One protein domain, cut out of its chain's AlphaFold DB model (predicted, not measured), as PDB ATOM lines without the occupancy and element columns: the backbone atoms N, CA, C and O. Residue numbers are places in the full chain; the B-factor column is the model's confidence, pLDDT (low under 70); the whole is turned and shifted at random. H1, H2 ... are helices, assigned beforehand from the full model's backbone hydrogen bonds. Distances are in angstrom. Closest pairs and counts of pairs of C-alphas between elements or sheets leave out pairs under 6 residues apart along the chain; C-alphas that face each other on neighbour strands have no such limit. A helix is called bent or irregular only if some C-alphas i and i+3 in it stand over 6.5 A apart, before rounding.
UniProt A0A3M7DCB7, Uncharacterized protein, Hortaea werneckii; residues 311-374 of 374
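What this domain is: This is residues 311 to 374 of the 374 residues of an uncharacterized protein of Hortaea werneckii (UniProt A0A3M7DCB7). This is an open, elongated string of helices: at one end the longest helix, H2, with the short H1 about perpendicular to it, and at the other end H4, which touches no helix. The small, irregular H3 is between H2 and H4 along the chain. The printed part has 64 residues with four named helices, in the order H1, H2, H3, H4, and no named strand; its class is all helix. It is loose, with a radius of gyration of the C-alphas of 15.3 A, and spans 44 by 24 by 19 A.

Where its parts are: H1 is residues 314 to 320, 10.1 A long, and begins with C-alpha 314 at (52.901, -13.603, -39.760). H2, residues 330 to 344, is 21.0 A long and begins with C-alpha 330 at (62.401, -19.124, -29.149). H3, residues 350 to 353, is only just irregular: C-alphas 350 and 353 are 6.8 A apart. H4, residues 363 to 372, is 14.1 A long and ends with C-alpha 372 at (31.541, -5.748, -40.828).

How they stand to each other: H2 touches H1 with residues 337 to 341 alone; the closest C-alphas of the two helices, those of Leu 317 and Lys 337, are 6.0 A apart. Their lines are about perpendicular, at 81 degrees. H2 and H3 are only just apart, at 8.0 A. H3 and H4 are apart, and so are H2 and H4. In H1, H2 and H4 every O i to N i+4 pair is within hydrogen-bond range; H3 is too short for such a pair, and its one O i to N i+3 pair is not within range.

The domain as a whole: The farthest C-alphas, those of Pro 331 and Pro 360, are 44.6 A apart. The printed part has no cut and ends at the chain's last residue, 374. The link from H2 to H3 is tight; those from H1 to H2 and from H3 to H4 are short. Residues 358 to 363 and 369 to 374 stand free. The model's mean pLDDT over the printed part is 73.3, with residues 311 to 312, 347 to 360 and 363 to 374 under 70.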
ATOM      1  N   ILE A 311      42.394 -11.936 -42.988       67.06
ATOM      2  CA  ILE A 311      43.772 -12.255 -43.342       67.06
ATOM      3  C   ILE A 311      44.582 -12.195 -42.054       67.06
ATOM      4  O   ILE A 311      44.625 -11.158 -41.401       67.06
ATOM      5  N   VAL A 312      45.198 -13.317 -41.684       69.31
ATOM      6  CA  VAL A 312      46.118 -13.389 -40.544       69.31
ATOM      7  C   VAL A 312      47.536 -13.357 -41.088       69.31
ATOM      8  O   VAL A 312      47.951 -14.270 -41.805       69.31
ATOM      9  N   LEU A 313      48.274 -12.305 -40.755       72.06
ATOM     10  CA  LEU A 313      49.661 -12.142 -41.156       72.06
ATOM     11  C   LEU A 313      50.603 -12.884 -40.203       72.06
ATOM     12  O   LEU A 313      50.243 -13.315 -39.102       72.06
ATOM     13  N   ARG A 314      51.862 -13.028 -40.620       71.81
ATOM     14  CA  ARG A 314      52.901 -13.603 -39.760       71.81
ATOM     15  C   ARG A 314      53.110 -12.744 -38.511       71.81
ATOM     16  O   ARG A 314      53.288 -13.283 -37.422       71.81
ATOM     17  N   GLU A 315      53.057 -11.429 -38.681       74.81
ATOM     18  CA  GLU A 315      53.198 -10.423 -37.633       74.81
ATOM     19  C   GLU A 315      52.069 -10.538 -36.599       74.81
ATOM     20  O   GLU A 315      52.315 -10.417 -35.398       74.81
ATOM     21  N   ASP A 316      50.853 -10.872 -37.042       80.38
ATOM     22  CA  ASP A 316      49.718 -11.111 -36.146       80.38
ATOM     23  C   ASP A 316      49.965 -12.339 -35.268       80.38
ATOM     24  O   ASP A 316      49.758 -12.299 -34.056       80.38
ATOM     25  N   LEU A 317      50.488 -13.431 -35.837       82.56
ATOM     26  CA  LEU A 317      50.886 -14.598 -35.043       82.56
ATOM     27  C   LEU A 317      52.045 -14.282 -34.095       82.56
ATOM     28  O   LEU A 317      52.145 -14.884 -33.025       82.56
ATOM     29  N   ASP A 318      52.920 -13.346 -34.453       79.44
ATOM     30  CA  ASP A 318      54.004 -12.925 -33.576       79.44
ATOM     31  C   ASP A 318      53.503 -12.158 -32.348       79.44
ATOM     32  O   ASP A 318      54.074 -12.337 -31.268       79.44
ATOM     33  N   PHE A 319      52.439 -11.370 -32.503       81.12
ATOM     34  CA  PHE A 319      51.864 -10.545 -31.443       81.12
ATOM     35  C   PHE A 319      50.804 -11.279 -30.606       81.12
ATOM     36  O   PHE A 319      50.786 -11.151 -29.382       81.12
ATOM     37  N   TYR A 320      49.935 -12.064 -31.247       85.81
ATOM     38  CA  TYR A 320      48.769 -12.675 -30.601       85.81
ATOM     39  C   TYR A 320      48.982 -14.122 -30.142       85.81
ATOM     40  O   TYR A 320      48.188 -14.619 -29.341       85.81
ATOM     41  N   ALA A 321      50.029 -14.824 -30.594       88.00
ATOM     42  CA  ALA A 321      50.310 -16.161 -30.075       88.00
ATOM     43  C   ALA A 321      50.776 -16.076 -28.616       88.00
ATOM     44  O   ALA A 321      51.851 -15.557 -28.312       88.00
ATOM     45  N   ILE A 322      49.970 -16.622 -27.706       88.25
ATOM     46  CA  ILE A 322      50.253 -16.593 -26.272       88.25
ATOM     47  C   ILE A 322      51.151 -17.785 -25.902       88.25
ATOM     48  O   ILE A 322      50.776 -18.932 -26.161       88.25
ATOM     49  N   PRO A 323      52.310 -17.553 -25.256       90.06
ATOM     50  CA  PRO A 323      53.150 -18.620 -24.727       90.06
ATOM     51  C   PRO A 323      52.384 -19.540 -23.758       90.06
ATOM     52  O   PRO A 323      51.786 -19.045 -22.799       90.06
ATOM     53  N   PRO A 324      52.442 -20.876 -23.916       89.44
ATOM     54  CA  PRO A 324      51.785 -21.807 -22.993       89.44
ATOM     55  C   PRO A 324      52.433 -21.815 -21.599       89.44
ATOM     56  O   PRO A 324      51.815 -22.229 -20.618       89.44
ATOM     57  N   ARG A 325      53.691 -21.372 -21.506       93.25
ATOM     58  CA  ARG A 325      54.462 -21.225 -20.269       93.25
ATOM     59  C   ARG A 325      55.448 -20.063 -20.383       93.25
ATOM     60  O   ARG A 325      55.815 -19.659 -21.482       93.25
ATOM     61  N   ARG A 326      55.835 -19.506 -19.231       88.25
ATOM     62  CA  ARG A 326      56.651 -18.280 -19.132       88.25
ATOM     63  C   ARG A 326      58.101 -18.466 -19.584       88.25
ATOM     64  O   ARG A 326      58.741 -17.490 -19.944       88.25
ATOM     65  N   ASP A 327      58.600 -19.690 -19.522       91.62
ATOM     66  CA  ASP A 327      59.982 -20.093 -19.773       91.62
ATOM     67  C   ASP A 327      60.183 -20.739 -21.155       91.62
ATOM     68  O   ASP A 327      61.150 -21.464 -21.356       91.62
ATOM     69  N   ILE A 328      59.276 -20.492 -22.107       92.56
ATOM     70  CA  ILE A 328      59.385 -21.047 -23.458       92.56
ATOM     71  C   ILE A 328      60.584 -20.454 -24.209       92.56
ATOM     72  O   ILE A 328      60.784 -19.236 -24.235       92.56
ATOM     73  N   GLU A 329      61.371 -21.308 -24.858       91.31
ATOM     74  CA  GLU A 329      62.466 -20.848 -25.708       91.31
ATOM     75  C   GLU A 329      61.960 -20.431 -27.099       91.31
ATOM     76  O   GLU A 329      60.922 -20.886 -27.585       91.31
ATOM     77  N   GLN A 330      62.721 -19.574 -27.789       87.94
ATOM     78  CA  GLN A 330      62.401 -19.124 -29.149       87.94
ATOM     79  C   GLN A 330      62.069 -20.268 -30.139       87.94
ATOM     80  O   GLN A 330      61.064 -20.134 -30.842       87.94
ATOM     81  N   PRO A 331      62.838 -21.376 -30.232       88.31
ATOM     82  CA  PRO A 331      62.504 -22.480 -31.135       88.31
ATOM     83  C   PRO A 331      61.150 -23.127 -30.822       88.31
ATOM     84  O   PRO A 331      60.384 -23.408 -31.742       88.31
ATOM     85  N   GLU A 332      60.817 -23.300 -29.542       89.50
ATOM     86  CA  GLU A 332      59.520 -23.842 -29.125       89.50
ATOM     87  C   GLU A 332      58.382 -22.861 -29.443       89.50
ATOM     88  O   GLU A 332      57.322 -23.261 -29.925       89.50
ATOM     89  N   MET A 333      58.605 -21.555 -29.266       90.31
ATOM     90  CA  MET A 333      57.618 -20.529 -29.616       90.31
ATOM     91  C   MET A 333      57.327 -20.489 -31.125       90.31
ATOM     92  O   MET A 333      56.187 -20.259 -31.533       90.31
ATOM     93  N   ILE A 334      58.329 -20.747 -31.972       84.31
ATOM     94  CA  ILE A 334      58.134 -20.883 -33.425       84.31
ATOM     95  C   ILE A 334      57.197 -22.056 -33.730       84.31
ATOM     96  O   ILE A 334      56.341 -21.948 -34.611       84.31
ATOM     97  N   GLU A 335      57.324 -23.166 -33.005       89.81
ATOM     98  CA  GLU A 335      56.449 -24.323 -33.181       89.81
ATOM     99  C   GLU A 335      55.015 -24.031 -32.724       89.81
ATOM    100  O   GLU A 335      54.074 -24.380 -33.436       89.81
ATOM    101  N   VAL A 336      54.841 -23.285 -31.626       88.50
ATOM    102  CA  VAL A 336      53.525 -22.787 -31.182       88.50
ATOM    103  C   VAL A 336      52.878 -21.907 -32.254       88.50
ATOM    104  O   VAL A 336      51.728 -22.140 -32.624       88.50
ATOM    105  N   LYS A 337      53.614 -20.938 -32.811       87.75
ATOM    106  CA  LYS A 337      53.114 -20.054 -33.881       87.75
ATOM    107  C   LYS A 337      52.742 -20.836 -35.138       87.75
ATOM    108  O   LYS A 337      51.688 -20.602 -35.727       87.75
ATOM    109  N   ARG A 338      53.561 -21.822 -35.521       87.06
ATOM    110  CA  ARG A 338      53.274 -22.710 -36.657       87.06
ATOM    111  C   ARG A 338      52.027 -23.561 -36.408       87.06
ATOM    112  O   ARG A 338      51.220 -23.727 -37.320       87.06
ATOM    113  N   ALA A 339      51.857 -24.086 -35.196       86.69
ATOM    114  CA  ALA A 339      50.675 -24.854 -34.815       86.69
ATOM    115  C   ALA A 339      49.407 -23.985 -34.819       86.69
ATOM    116  O   ALA A 339      48.384 -24.427 -35.340       86.69
ATOM    117  N   ALA A 340      49.486 -22.746 -34.322       86.19
ATOM    118  CA  ALA A 340      48.392 -21.777 -34.367       86.19
ATOM    119  C   ALA A 340      47.989 -21.447 -35.813       86.19
ATOM    120  O   ALA A 340      46.819 -21.576 -36.161       86.19
ATOM    121  N   GLY A 341      48.959 -21.133 -36.679       84.50
ATOM    122  CA  GLY A 341      48.706 -20.920 -38.107       84.50
ATOM    123  C   GLY A 341      48.065 -22.142 -38.770       84.50
ATOM    124  O   GLY A 341      47.059 -22.018 -39.463       84.50
ATOM    125  N   LYS A 342      48.571 -23.352 -38.490       85.12
ATOM    126  CA  LYS A 342      47.974 -24.591 -39.005       85.12
ATOM    127  C   LYS A 342      46.540 -24.790 -38.511       85.12
ATOM    128  O   LYS A 342      45.717 -25.255 -39.287       85.12
ATOM    129  N   ALA A 343      46.232 -24.467 -37.258       84.25
ATOM    130  CA  ALA A 343      44.874 -24.563 -36.730       84.25
ATOM    131  C   ALA A 343      43.925 -23.566 -37.415       84.25
ATOM    132  O   ALA A 343      42.838 -23.964 -37.827       84.25
ATOM    133  N   LEU A 344      44.366 -22.319 -37.614       79.62
ATOM    134  CA  LEU A 344      43.597 -21.279 -38.309       79.62
ATOM    135  C   LEU A 344      43.268 -21.663 -39.756       79.62
ATOM    136  O   LEU A 344      42.157 -21.414 -40.207       79.62
ATOM    137  N   LEU A 345      44.183 -22.341 -40.455       77.12
ATOM    138  CA  LEU A 345      43.945 -22.834 -41.820       77.12
ATOM    139  C   LEU A 345      42.828 -23.885 -41.922       77.12
ATOM    140  O   LEU A 345      42.310 -24.093 -43.011       77.12
ATOM    141  N   HIS A 346      42.471 -24.567 -40.830       77.62
ATOM    142  CA  HIS A 346      41.345 -25.514 -40.812       77.62
ATOM    143  C   HIS A 346      40.048 -24.863 -40.310       77.62
ATOM    144  O   HIS A 346      39.043 -25.551 -40.129       77.62
ATOM    145  N   GLN A 347      40.072 -23.560 -40.015       69.56
ATOM    146  CA  GLN A 347      38.938 -22.840 -39.461       69.56
ATOM    147  C   GLN A 347      38.270 -21.989 -40.543       69.56
ATOM    148  O   GLN A 347      38.477 -20.783 -40.625       69.56
ATOM    149  N   ASP A 348      37.372 -22.615 -41.303       61.19
ATOM    150  CA  ASP A 348      36.588 -21.981 -42.381       61.19
ATOM    151  C   ASP A 348      35.532 -20.966 -41.877       61.19
ATOM    152  O   ASP A 348      34.704 -20.466 -42.634       61.19
ATOM    153  N   GLY A 349      35.524 -20.663 -40.575       60.75
ATOM    154  CA  GLY A 349      34.538 -19.805 -39.923       60.75
ATOM    155  C   GLY A 349      35.095 -19.183 -38.652       60.75
ATOM    156  O   GLY A 349      34.809 -19.634 -37.540       60.75
ATOM    157  N   ILE A 350      35.895 -18.132 -38.805       55.12
ATOM    158  CA  ILE A 350      36.561 -17.445 -37.689       55.12
ATOM    159  C   ILE A 350      35.579 -16.685 -36.777       55.12
ATOM    160  O   ILE A 350      35.833 -16.519 -35.587       55.12
ATOM    161  N   PHE A 351      34.392 -16.350 -37.291       53.78
ATOM    162  CA  PHE A 351      33.302 -15.741 -36.520       53.78
ATOM    163  C   PHE A 351      32.320 -16.743 -35.907       53.78
ATOM    164  O   PHE A 351      31.393 -16.331 -35.220       53.78
ATOM    165  N   SER A 352      32.526 -18.055 -36.072       51.44
ATOM    166  CA  SER A 352      31.696 -19.058 -35.377       51.44
ATOM    167  C   SER A 352      31.773 -18.934 -33.845       51.44
ATOM    168  O   SER A 352      30.855 -19.355 -33.142       51.44
ATOM    169  N   GLY A 353      32.853 -18.325 -33.334       45.97
ATOM    170  CA  GLY A 353      33.038 -17.998 -31.920       45.97
ATOM    171  C   GLY A 353      32.405 -16.675 -31.472       45.97
ATOM    172  O   GLY A 353      32.126 -16.533 -30.281       45.97
ATOM    173  N   LEU A 354      32.136 -15.732 -32.385       50.28
ATOM    174  CA  LEU A 354      31.368 -14.528 -32.063       50.28
ATOM    175  C   LEU A 354      29.896 -14.924 -32.015       50.28
ATOM    176  O   LEU A 354      29.221 -15.060 -33.036       50.28
ATOM    177  N   ARG A 355      29.378 -15.155 -30.806       52.12
ATOM    178  CA  ARG A 355      27.938 -15.332 -30.646       52.12
ATOM    179  C   ARG A 355      27.256 -14.039 -31.080       52.12
ATOM    180  O   ARG A 355      27.498 -13.002 -30.477       52.12
ATOM    181  N   LYS A 356      26.364 -14.124 -32.073       54.25
ATOM    182  CA  LYS A 356      25.302 -13.127 -32.247       54.25
ATOM    183  C   LYS A 356      24.453 -13.166 -30.977       54.25
ATOM    184  O   LYS A 356      23.602 -14.039 -30.818       54.25
ATOM    185  N   SER A 357      24.765 -12.302 -30.025       54.84
ATOM    186  CA  SER A 357      23.867 -11.973 -28.929       54.84
ATOM    187  C   SER A 357      22.680 -11.217 -29.530       54.84
ATOM    188  O   SER A 357      22.856 -10.266 -30.283       54.84
ATOM    189  N   GLU A 358      21.456 -11.649 -29.221       56.97
ATOM    190  CA  GLU A 358      20.241 -10.866 -29.518       56.97
ATOM    191  C   GLU A 358      20.105  -9.655 -28.576       56.97
ATOM    192  O   GLU A 358      19.199  -8.841 -28.729       56.97
ATOM    193  N   GLU A 359      20.995  -9.547 -27.584       65.38
ATOM    194  CA  GLU A 359      21.017  -8.467 -26.610       65.38
ATOM    195  C   GLU A 359      21.756  -7.245 -27.182       65.38
ATOM    196  O   GLU A 359      22.968  -7.316 -27.419       65.38
ATOM    197  N   PRO A 360      21.046  -6.125 -27.413       66.31
ATOM    198  CA  PRO A 360      21.642  -4.936 -27.993       66.31
ATOM    199  C   PRO A 360      22.684  -4.310 -27.057       66.31
ATOM    200  O   PRO A 360      22.433  -4.139 -25.865       66.31
ATOM    201  N   GLY A 361      23.832  -3.908 -27.608       72.06
ATOM    202  CA  GLY A 361      24.867  -3.149 -26.888       72.06
ATOM    203  C   GLY A 361      25.956  -3.991 -26.214       72.06
ATOM    204  O   GLY A 361      26.710  -3.476 -25.389       72.06
ATOM    205  N   THR A 362      26.058  -5.275 -26.556       75.38
ATOM    206  CA  THR A 362      27.185  -6.114 -26.123       75.38
ATOM    207  C   THR A 362      28.484  -5.727 -26.835       75.38
ATOM    208  O   THR A 362      28.481  -5.252 -27.973       75.38
ATOM    209  N   THR A 363      29.619  -5.965 -26.177       67.50
ATOM    210  CA  THR A 363      30.960  -5.805 -26.764       67.50
ATOM    211  C   THR A 363      31.125  -6.626 -28.038       67.50
ATOM    212  O   THR A 363      31.747  -6.173 -28.992       67.50
ATOM    213  N   GLU A 364      30.536  -7.818 -28.073       62.78
ATOM    214  CA  GLU A 364      30.528  -8.721 -29.214       62.78
ATOM    215  C   GLU A 364      29.769  -8.119 -30.398       62.78
ATOM    216  O   GLU A 364      30.285  -8.142 -31.512       62.78
ATOM    217  N   GLN A 365      28.594  -7.521 -30.169       66.00
ATOM    218  CA  GLN A 365      27.867  -6.808 -31.219       66.00
ATOM    219  C   GLN A 365      28.671  -5.615 -31.741       66.00
ATOM    220  O   GLN A 365      28.775  -5.443 -32.950       66.00
ATOM    221  N   HIS A 366      29.281  -4.830 -30.852       63.56
ATOM    222  CA  HIS A 366      30.089  -3.683 -31.263       63.56
ATOM    223  C   HIS A 366      31.330  -4.100 -32.069       63.56
ATOM    224  O   HIS A 366      31.691  -3.439 -33.038       63.56
ATOM    225  N   LEU A 367      31.970  -5.218 -31.709       64.75
ATOM    226  CA  LEU A 367      33.077  -5.798 -32.472       64.75
ATOM    227  C   LEU A 367      32.624  -6.296 -33.846       64.75
ATOM    228  O   LEU A 367      33.323  -6.054 -34.822       64.75
ATOM    229  N   ILE A 368      31.467  -6.960 -33.935       63.97
ATOM    230  CA  ILE A 368      30.885  -7.366 -35.222       63.97
ATOM    231  C   ILE A 368      30.617  -6.122 -36.071       63.97
ATOM    232  O   ILE A 368      31.109  -6.055 -37.188       63.97
ATOM    233  N   GLU A 369      29.932  -5.113 -35.528       66.25
ATOM    234  CA  GLU A 369      29.645  -3.857 -36.229       66.25
ATOM    235  C   GLU A 369      30.928  -3.174 -36.722       66.25
ATOM    236  O   GLU A 369      31.010  -2.827 -37.892       66.25
ATOM    237  N   MET A 370      31.970  -3.043 -35.896       60.88
ATOM    238  CA  MET A 370      33.244  -2.459 -36.343       60.88
ATOM    239  C   MET A 370      33.933  -3.266 -37.451       60.88
ATOM    240  O   MET A 370      34.594  -2.680 -38.303       60.88
ATOM    241  N   LEU A 371      33.825  -4.595 -37.421       55.06
ATOM    242  CA  LEU A 371      34.515  -5.480 -38.361       55.06
ATOM    243  C   LEU A 371      33.730  -5.718 -39.658       55.06
ATOM    244  O   LEU A 371      34.338  -6.107 -40.652       55.06
ATOM    245  N   THR A 372      32.412  -5.499 -39.664       54.78
ATOM    246  CA  THR A 372      31.541  -5.748 -40.828       54.78
ATOM    247  C   THR A 372      30.902  -4.490 -41.423       54.78
ATOM    248  O   THR A 372      30.287  -4.593 -42.474       54.78
ATOM    249  N   ALA A 373      31.010  -3.308 -40.802       48.03
ATOM    250  CA  ALA A 373      30.365  -2.072 -41.284       48.03
ATOM    251  C   ALA A 373      31.138  -1.303 -42.383       48.03
ATOM    252  O   ALA A 373      31.022  -0.079 -42.459       48.03
ATOM    253  N   GLY A 374      31.949  -1.983 -43.200       42.12
ATOM    254  CA  GLY A 374      32.818  -1.350 -44.205       42.12
ATOM    255  C   GLY A 374      32.233  -1.305 -45.601       42.12
ATOM    256  O   GLY A 374      32.111  -2.400 -46.173       42.12
TER     257      GLY A 374